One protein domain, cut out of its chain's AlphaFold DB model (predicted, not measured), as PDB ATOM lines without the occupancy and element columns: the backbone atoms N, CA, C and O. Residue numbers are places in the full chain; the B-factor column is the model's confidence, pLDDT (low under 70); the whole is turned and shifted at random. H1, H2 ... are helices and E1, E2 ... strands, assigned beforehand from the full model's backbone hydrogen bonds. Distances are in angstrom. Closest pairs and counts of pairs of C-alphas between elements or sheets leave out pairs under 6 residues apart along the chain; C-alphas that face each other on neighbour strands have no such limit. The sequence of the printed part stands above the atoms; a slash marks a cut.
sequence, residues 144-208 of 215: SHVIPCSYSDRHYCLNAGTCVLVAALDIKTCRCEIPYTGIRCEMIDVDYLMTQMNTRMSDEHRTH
ATOM      1  N   SER A 144     -18.209   4.284   2.643       69.00
ATOM      2  CA  SER A 144     -18.639   4.063   1.266       69.00
ATOM      3  C   SER A 144     -20.155   4.203   1.218       69.00
ATOM      4  O   SER A 144     -20.881   3.227   1.066       69.00
ATOM      5  N   HIS A 145     -20.648   5.435   1.355       86.94
ATOM      6  CA  HIS A 145     -22.062   5.763   1.152       86.94
ATOM      7  C   HIS A 145     -22.550   5.378  -0.249       86.94
ATOM      8  O   HIS A 145     -23.747   5.399  -0.493       86.94
ATOM      9  N   VAL A 146     -21.630   5.033  -1.149       92.19
ATOM     10  CA  VAL A 146     -21.863   4.623  -2.523       92.19
ATOM     11  C   VAL A 146     -21.445   3.158  -2.668       92.19
ATOM     12  O   VAL A 146     -20.297   2.812  -2.401       92.19
ATOM     13  N   ILE A 147     -22.371   2.294  -3.068       93.81
ATOM     14  CA  ILE A 147     -22.175   0.850  -3.262       93.81
ATOM     15  C   ILE A 147     -22.509   0.529  -4.726       93.81
ATOM     16  O   ILE A 147     -23.429   1.134  -5.271       93.81
ATOM     17  N   PRO A 148     -21.798  -0.379  -5.415       94.19
ATOM     18  CA  PRO A 148     -22.200  -0.801  -6.757       94.19
ATOM     19  C   PRO A 148     -23.606  -1.423  -6.754       94.19
ATOM     20  O   PRO A 148     -23.988  -2.121  -5.815       94.19
ATOM     21  N   CYS A 149     -24.374  -1.184  -7.817       95.50
ATOM     22  CA  CYS A 149     -25.707  -1.770  -7.959       95.50
ATOM     23  C   CYS A 149     -25.676  -3.303  -8.109       95.50
ATOM     24  O   CYS A 149     -24.683  -3.891  -8.542       95.50
ATOM     25  N   SER A 150     -26.811  -3.944  -7.810       95.56
ATOM     26  CA  SER A 150     -27.029  -5.368  -8.085       95.56
ATOM     27  C   SER A 150     -27.041  -5.658  -9.592       95.56
ATOM     28  O   SER A 150     -27.343  -4.791 -10.414       95.56
ATOM     29  N   TYR A 151     -26.778  -6.910  -9.971       95.06
ATOM     30  CA  TYR A 151     -26.762  -7.347 -11.370       95.06
ATOM     31  C   TYR A 151     -28.108  -7.155 -12.086       95.06
ATOM     32  O   TYR A 151     -28.136  -6.907 -13.292       95.06
ATOM     33  N   SER A 152     -29.222  -7.222 -11.350       96.00
ATOM     34  CA  SER A 152     -30.564  -6.933 -11.872       96.00
ATOM     35  C   SER A 152     -30.699  -5.499 -12.396       96.00
ATOM     36  O   SER A 152     -31.449  -5.256 -13.337       96.00
ATOM     37  N   ASP A 153     -29.934  -4.566 -11.831       95.06
ATOM     38  CA  ASP A 153     -30.009  -3.131 -12.113       95.06
ATOM     39  C   ASP A 153     -28.935  -2.651 -13.093       95.06
ATOM     40  O   ASP A 153     -28.802  -1.455 -13.343       95.06
ATOM     41  N   ARG A 154     -28.173  -3.567 -13.701       90.19
ATOM     42  CA  ARG A 154     -27.072  -3.211 -14.611       90.19
ATOM     43  C   ARG A 154     -27.513  -2.415 -15.849       90.19
ATOM     44  O   ARG A 154     -26.686  -1.761 -16.463       90.19
ATOM     45  N   HIS A 155     -28.794  -2.490 -16.221       96.06
ATOM     46  CA  HIS A 155     -29.379  -1.746 -17.345       96.06
ATOM     47  C   HIS A 155     -30.131  -0.479 -16.895       96.06
ATOM     48  O   HIS A 155     -30.847   0.140 -17.686       96.06
ATOM     49  N   TYR A 156     -30.031  -0.108 -15.613       97.12
ATOM     50  CA  TYR A 156     -30.609   1.137 -15.122       97.12
ATOM     51  C   TYR A 156     -29.934   2.335 -15.797       97.12
ATOM     52  O   TYR A 156     -30.631   3.174 -16.361       97.12
ATOM     53  N   CYS A 157     -28.603   2.360 -15.835       98.31
ATOM     54  CA  CYS A 157     -27.842   3.380 -16.551       98.31
ATOM     55  C   CYS A 157     -27.661   2.995 -18.021       98.31
ATOM     56  O   CYS A 157     -27.309   1.859 -18.338       98.31
ATOM     57  N   LEU A 158     -27.917   3.944 -18.916       97.81
ATOM     58  CA  LEU A 158     -27.742   3.811 -20.359       97.81
ATOM     59  C   LEU A 158     -26.361   4.335 -20.779       97.81
ATOM     60  O   LEU A 158     -25.627   4.886 -19.962       97.81
ATOM     61  N   ASN A 159     -26.005   4.143 -22.054       97.38
ATOM     62  CA  ASN A 159     -24.810   4.729 -22.680       97.38
ATOM     63  C   ASN A 159     -23.511   4.534 -21.870       97.38
ATOM     64  O   ASN A 159     -22.769   5.480 -21.631       97.38
ATOM     65  N   ALA A 160     -23.267   3.296 -21.420       96.19
ATOM     66  CA  ALA A 160     -22.114   2.908 -20.597       96.19
ATOM     67  C   ALA A 160     -22.013   3.596 -19.213       96.19
ATOM     68  O   ALA A 160     -20.978   3.527 -18.555       96.19
ATOM     69  N   GLY A 161     -23.096   4.198 -18.711       97.00
ATOM     70  CA  GLY A 161     -23.132   4.756 -17.362       97.00
ATOM     71  C   GLY A 161     -22.915   3.701 -16.267       97.00
ATOM     72  O   GLY A 161     -23.391   2.569 -16.355       97.00
ATOM     73  N   THR A 162     -22.225   4.083 -15.191       96.81
ATOM     74  CA  THR A 162     -21.997   3.207 -14.029       96.81
ATOM     75  C   THR A 162     -23.106   3.387 -12.996       96.81
ATOM     76  O   THR A 162     -23.294   4.488 -12.477       96.81
ATOM     77  N   CYS A 163     -23.821   2.306 -12.669       97.38
ATOM     78  CA  CYS A 163     -24.866   2.329 -11.646       97.38
ATOM     79  C   CYS A 163     -24.268   2.261 -10.241       97.38
ATOM     80  O   CYS A 163     -23.493   1.349  -9.930       97.38
ATOM     81  N   VAL A 164     -24.687   3.185  -9.379       96.06
ATOM     82  CA  VAL A 164     -24.327   3.192  -7.966       96.06
ATOM     83  C   VAL A 164     -25.557   3.386  -7.077       96.06
ATOM     84  O   VAL A 164     -26.491   4.105  -7.419       96.06
ATOM     85  N   LEU A 165     -25.564   2.729  -5.925       95.62
ATOM     86  CA  LEU A 165     -26.573   2.851  -4.885       95.62
ATOM     87  C   LEU A 165     -26.017   3.723  -3.764       95.62
ATOM     88  O   LEU A 165     -24.974   3.410  -3.184       95.62
ATOM     89  N   VAL A 166     -26.720   4.799  -3.431       94.50
ATOM     90  CA  VAL A 166     -26.373   5.633  -2.286       94.50
ATOM     91  C   VAL A 166     -27.049   5.055  -1.046       94.50
ATOM     92  O   VAL A 166     -28.210   5.346  -0.772       94.50
ATOM     93  N   ALA A 167     -26.324   4.230  -0.288       90.88
ATOM     94  CA  ALA A 167     -26.852   3.443   0.829       90.88
ATOM     95  C   ALA A 167     -27.527   4.285   1.926       90.88
ATOM     96  O   ALA A 167     -28.435   3.809   2.595       90.88
ATOM     97  N   ALA A 168     -27.114   5.545   2.101       91.12
ATOM     98  CA  ALA A 168     -27.721   6.453   3.079       91.12
ATOM     99  C   ALA A 168     -29.155   6.886   2.717       91.12
ATOM    100  O   ALA A 168     -29.911   7.291   3.594       91.12
ATOM    101  N   LEU A 169     -29.501   6.840   1.431       92.31
ATOM    102  CA  LEU A 169     -30.764   7.331   0.877       92.31
ATOM    103  C   LEU A 169     -31.579   6.211   0.214       92.31
ATOM    104  O   LEU A 169     -32.714   6.450  -0.178       92.31
ATOM    105  N   ASP A 170     -30.993   5.019   0.067       93.12
ATOM    106  CA  ASP A 170     -31.539   3.886  -0.688       93.12
ATOM    107  C   ASP A 170     -31.970   4.260  -2.124       93.12
ATOM    108  O   ASP A 170     -32.941   3.749  -2.678       93.12
ATOM    109  N   ILE A 171     -31.233   5.190  -2.746       94.94
ATOM    110  CA  ILE A 171     -31.488   5.655  -4.116       94.94
ATOM    111  C   ILE A 171     -30.411   5.164  -5.080       94.94
ATOM    112  O   ILE A 171     -29.216   5.189  -4.776       94.94
ATOM    113  N   LYS A 172     -30.840   4.760  -6.278       95.69
ATOM    114  CA  LYS A 172     -29.956   4.405  -7.394       95.69
ATOM    115  C   LYS A 172     -29.663   5.645  -8.227       95.69
ATOM    116  O   LYS A 172     -30.582   6.349  -8.646       95.69
ATOM    117  N   THR A 173     -28.393   5.885  -8.509       96.38
ATOM    118  CA  THR A 173     -27.934   6.991  -9.348       96.38
ATOM    119  C   THR A 173     -26.956   6.486 -10.404       96.38
ATOM    120  O   THR A 173     -26.347   5.422 -10.266       96.38
ATOM    121  N   CYS A 174     -26.841   7.234 -11.499       97.88
ATOM    122  CA  CYS A 174     -25.951   6.904 -12.602       97.88
ATOM    123  C   CYS A 174     -24.790   7.884 -12.669       97.88
ATOM    124  O   CYS A 174     -24.978   9.099 -12.652       97.88
ATOM    125  N   ARG A 175     -23.579   7.346 -12.799       97.00
ATOM    126  CA  ARG A 175     -22.407   8.117 -13.198       97.00
ATOM    127  C   ARG A 175     -22.250   8.002 -14.708       97.00
ATOM    128  O   ARG A 175     -21.837   6.952 -15.198       97.00
ATOM    129  N   CYS A 176     -22.606   9.063 -15.421       98.06
ATOM    130  CA  CYS A 176     -22.579   9.086 -16.878       98.06
ATOM    131  C   CYS A 176     -21.164   9.256 -17.421       98.06
ATOM    132  O   CYS A 176     -20.370  10.036 -16.888       98.06
ATOM    133  N   GLU A 177     -20.858   8.516 -18.484       96.31
ATOM    134  CA  GLU A 177     -19.686   8.799 -19.300       96.31
ATOM    135  C   GLU A 177     -19.952  10.028 -20.161       96.31
ATOM    136  O   GLU A 177     -21.066  10.260 -20.624       96.31
ATOM    137  N   ILE A 178     -18.912  10.816 -20.391       94.62
ATOM    138  CA  ILE A 178     -18.973  11.955 -21.300       94.62
ATOM    139  C   ILE A 178     -19.179  11.418 -22.729       94.62
ATOM    140  O   ILE A 178     -18.456  10.498 -23.117       94.62
ATOM    141  N   PRO A 179     -20.101  11.972 -23.543       95.25
ATOM    142  CA  PRO A 179     -20.816  13.246 -23.386       95.25
ATOM    143  C   PRO A 179     -22.263  13.100 -22.880       95.25
ATOM    144  O   PRO A 179     -23.116  13.901 -23.239       95.25
ATOM    145  N   TYR A 180     -22.594  12.059 -22.124       97.88
ATOM    146  CA  TYR A 180     -23.973  11.782 -21.729       97.88
ATOM    147  C   TYR A 180     -24.353  12.437 -20.398       97.88
ATOM    148  O   TYR A 180     -23.536  12.598 -19.493       97.88
ATOM    149  N   THR A 181     -25.633  12.778 -20.274       97.19
ATOM    150  CA  THR A 181     -26.247  13.407 -19.104       97.19
ATOM    151  C   THR A 181     -27.670  12.877 -18.880       97.19
ATOM    152  O   THR A 181     -28.186  12.078 -19.666       97.19
ATOM    153  N   GLY A 182     -28.313  13.303 -17.794       96.50
ATOM    154  CA  GLY A 182     -29.626  12.823 -17.355       96.50
ATOM    155  C   GLY A 182     -29.552  11.823 -16.202       96.50
ATOM    156  O   GLY A 182     -28.475  11.399 -15.783       96.50
ATOM    157  N   ILE A 183     -30.716  11.445 -15.669       96.62
ATOM    158  CA  ILE A 183     -30.818  10.573 -14.481       96.62
ATOM    159  C   ILE A 183     -30.291   9.167 -14.795       96.62
ATOM    160  O   ILE A 183     -29.732   8.496 -13.924       96.62
ATOM    161  N   ARG A 184     -30.459   8.728 -16.045       97.69
ATOM    162  CA  ARG A 184     -30.056   7.419 -16.559       97.69
ATOM    163  C   ARG A 184     -29.050   7.534 -17.704       97.69
ATOM    164  O   ARG A 184     -28.827   6.542 -18.391       97.69
ATOM    165  N   CYS A 185     -28.422   8.694 -17.892       98.12
ATOM    166  CA  CYS A 185     -27.490   8.960 -18.994       98.12
ATOM    167  C   CYS A 185     -28.132   8.844 -20.385       98.12
ATOM    168  O   CYS A 185     -27.495   8.402 -21.337       98.12
ATOM    169  N   GLU A 186     -29.413   9.179 -20.501       97.81
ATOM    170  CA  GLU A 186     -30.217   9.053 -21.715       97.81
ATOM    171  C   GLU A 186     -30.048  10.220 -22.701       97.81
ATOM    172  O   GLU A 186     -30.354  10.068 -23.883       97.81
ATOM    173  N   MET A 187     -29.556  11.368 -22.235       97.56
ATOM    174  CA  MET A 187     -29.377  12.574 -23.045       97.56
ATOM    175  C   MET A 187     -27.910  12.778 -23.409       97.56
ATOM    176  O   MET A 187     -27.014  12.380 -22.671       97.56
ATOM    177  N   ILE A 188     -27.667  13.435 -24.538       97.12
ATOM    178  CA  ILE A 188     -26.339  13.902 -24.937       97.12
ATOM    179  C   ILE A 188     -26.214  15.367 -24.520       97.12
ATOM    180  O   ILE A 188     -27.081  16.179 -24.843       97.12
ATOM    181  N   ASP A 189     -25.133  15.703 -23.827       95.31
ATOM    182  CA  ASP A 189     -24.753  17.072 -23.499       95.31
ATOM    183  C   ASP A 189     -24.172  17.756 -24.750       95.31
ATOM    184  O   ASP A 189     -23.001  17.592 -25.117       95.31
ATOM    185  N   VAL A 190     -25.043  18.476 -25.459       94.00
ATOM    186  CA  VAL A 190     -24.706  19.169 -26.710       94.00
ATOM    187  C   VAL A 190     -23.716  20.309 -26.459       94.00
ATOM    188  O   VAL A 190     -22.836  20.540 -27.290       94.00
ATOM    189  N   ASP A 191     -23.804  20.976 -25.309       92.00
ATOM    190  CA  ASP A 191     -22.921  22.089 -24.959       92.00
ATOM    191  C   ASP A 191     -21.493  21.589 -24.728       92.00
ATOM    192  O   ASP A 191     -20.522  22.186 -25.215       92.00
ATOM    193  N   TYR A 192     -21.354  20.438 -24.063       90.88
ATOM    194  CA  TYR A 192     -20.065  19.774 -23.906       90.88
ATOM    195  C   TYR A 192     -19.467  19.368 -25.259       90.88
ATOM    196  O   TYR A 192     -18.279  19.599 -25.512       90.88
ATOM    197  N   LEU A 193     -20.277  18.800 -26.159       90.94
ATOM    198  CA  LEU A 193     -19.825  18.422 -27.500       90.94
ATOM    199  C   LEU A 193     -19.356  19.629 -28.317       90.94
ATOM    200  O   LEU A 193     -18.273  19.580 -28.904       90.94
ATOM    201  N   MET A 194     -20.125  20.718 -28.329       90.31
ATOM    202  CA  MET A 194     -19.753  21.943 -29.042       90.31
ATOM    203  C   MET A 194     -18.470  22.555 -28.479       90.31
ATOM    204  O   MET A 194     -17.580  22.950 -29.233       90.31
ATOM    205  N   THR A 195     -18.327  22.570 -27.153       91.81
ATOM    206  CA  THR A 195     -17.114  23.066 -26.493       91.81
ATOM    207  C   THR A 195     -15.895  22.232 -26.878       91.81
ATOM    208  O   THR A 195     -14.855  22.790 -27.219       91.81
ATOM    209  N   GLN A 196     -16.018  20.903 -26.893       89.62
ATOM    210  CA  GLN A 196     -14.919  20.013 -27.267       89.62
ATOM    211  C   GLN A 196     -14.493  20.176 -28.737       89.62
ATOM    212  O   GLN A 196     -13.310  20.053 -29.052       89.62
ATOM    213  N   MET A 197     -15.429  20.451 -29.649       86.50
ATOM    214  CA  MET A 197     -15.079  20.727 -31.047       86.50
ATOM    215  C   MET A 197     -14.348  22.067 -31.190       86.50
ATOM    216  O   MET A 197     -13.327  22.139 -31.874       86.50
ATOM    217  N   ASN A 198     -14.807  23.103 -30.486       86.75
ATOM    218  CA  ASN A 198     -14.184  24.427 -30.518       86.75
ATOM    219  C   ASN A 198     -12.774  24.441 -29.906       86.75
ATOM    220  O   ASN A 198     -11.885  25.126 -30.422       86.75
ATOM    221  N   THR A 199     -12.533  23.676 -28.836       84.69
ATOM    222  CA  THR A 199     -11.195  23.573 -28.231       84.69
ATOM    223  C   THR A 199     -10.208  22.883 -29.166       84.69
ATOM    224  O   THR A 199      -9.116  23.405 -29.376       84.69
ATOM    225  N   ARG A 200     -10.611  21.786 -29.821       81.38
ATOM    226  CA  ARG A 200      -9.755  21.097 -30.803       81.38
ATOM    227  C   ARG A 200      -9.360  21.995 -31.975       81.38
ATOM    228  O   ARG A 200      -8.210  21.971 -32.393       81.38
ATOM    229  N   MET A 201     -10.282  22.826 -32.459       70.88
ATOM    230  CA  MET A 201     -10.006  23.760 -33.556       70.88
ATOM    231  C   MET A 201      -9.085  24.920 -33.128       70.88
ATOM    232  O   MET A 201      -8.325  25.445 -33.939       70.88
ATOM    233  N   SER A 202      -9.106  25.296 -31.845       74.00
ATOM    234  CA  SER A 202      -8.236  26.342 -31.290       74.00
ATOM    235  C   SER A 202      -6.801  25.858 -31.046       74.00
ATOM    236  O   SER A 202      -5.851  26.617 -31.247       74.00
ATOM    237  N   ASP A 203      -6.627  24.596 -30.653       67.81
ATOM    238  CA  ASP A 203      -5.299  24.009 -30.439       67.81
ATOM    239  C   ASP A 203      -4.525  23.816 -31.754       67.81
ATOM    240  O   ASP A 203      -3.304  23.989 -31.784       67.81
ATOM    241  N   GLU A 204      -5.219  23.566 -32.867       61.03
ATOM    242  CA  GLU A 204      -4.600  23.438 -34.195       61.03
ATOM    243  C   GLU A 204      -4.013  24.768 -34.712       61.03
ATOM    244  O   GLU A 204      -2.980  24.787 -35.379       61.03
ATOM    245  N   HIS A 205      -4.583  25.910 -34.316       57.56
ATOM    246  CA  HIS A 205      -4.008  27.227 -34.621       57.56
ATOM    247  C   HIS A 205      -2.809  27.595 -33.733       57.56
ATOM    248  O   HIS A 205      -2.014  28.467 -34.098       57.56
ATOM    249  N   ARG A 206      -2.640  26.941 -32.577       55.41
ATOM    250  CA  ARG A 206      -1.548  27.240 -31.638       55.41
ATOM    251  C   ARG A 206      -0.266  26.476 -31.962       55.41
ATOM    252  O   ARG A 206       0.823  26.980 -31.689       55.41
ATOM    253  N   THR A 207      -0.364  25.308 -32.593       57.75
ATOM    254  CA  THR A 207       0.804  24.501 -32.990       57.75
ATOM    255  C   THR A 207       1.533  25.045 -34.224       57.75
ATOM    256  O   THR A 207       2.714  24.755 -34.402       57.75
ATOM    257  N   HIS A 208       0.900  25.905 -35.029       56.66
ATOM    258  CA  HIS A 208       1.540  26.531 -36.194       56.66
ATOM    259  C   HIS A 208       2.386  27.785 -35.888       56.66
ATOM    260  O   HIS A 208       3.130  28.231 -36.760       56.66
TER     261      HIS A 208
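This is residues 144 to 208 of the 215 residues of the protein "EGF-like domain-containing protein" of Mizuhopecten yessoensis (UniProt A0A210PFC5). A small head, made of a three-stranded antiparallel sheet and two long loop stretches, stands at one end of a single helix, H1, whose free part, residues 197 to 207, sticks out with His 208 as an arm. The loop of residues 176 to 189 leads from the sheet to the helix, and the arm makes much of the length. The 65 printed residues hold E1, E2, E3 and H1 in that order, the sheet order being E1, E2, E3; the class is mixed, helices and strands, with under half of the residues in named elements. The whole is only just extended, close to loose, with a radius of gyration of the C-alphas of 16.5 A and spans of 52 by 23 by 18 A.

E1, residues 146 to 148, and E2, residues 162 to 166, form an antiparallel hairpin at 133 degrees, with N 147 and O 165 2.8 A apart, within hydrogen-bond range. E3, residues 171 to 175, forms a second hairpin with E2, antiparallel at 147 degrees, with N 164 and O 173 2.9 A apart, within hydrogen-bond range. The three strands make a meander, each the antiparallel neighbour of the one before; E1 and E3 are its edge strands. Beyond E3, residues 180 to 181 pair with residues 187 to 188, antiparallel. H1, residues 190 to 207, is not on the sheet, with 0 pairs of C-alphas within 10 A, and is apart from E1 and E2. In H1, 13 of 14 O i to N i+4 pairs are within hydrogen-bond range.

E1 begins at C-alpha 146 (-21.863, 4.623, -2.523) and is 6.9 A long. E2 measures 12.8 A and E3 13.1 A, ending at C-alpha 175 (-22.407, 8.117, -13.198). H1 measures 26.8 A and ends at C-alpha 207 (0.804, 24.501, -32.990).

The C-alphas farthest apart, those of Asp 170 and His 208, are 53.6 A apart. The printed part has no cut. The links E1 to E2 and E3 to H1 are long, and E2 to E3 is tight. Model confidence is under 70 at residue 144 and residues 203 to 208.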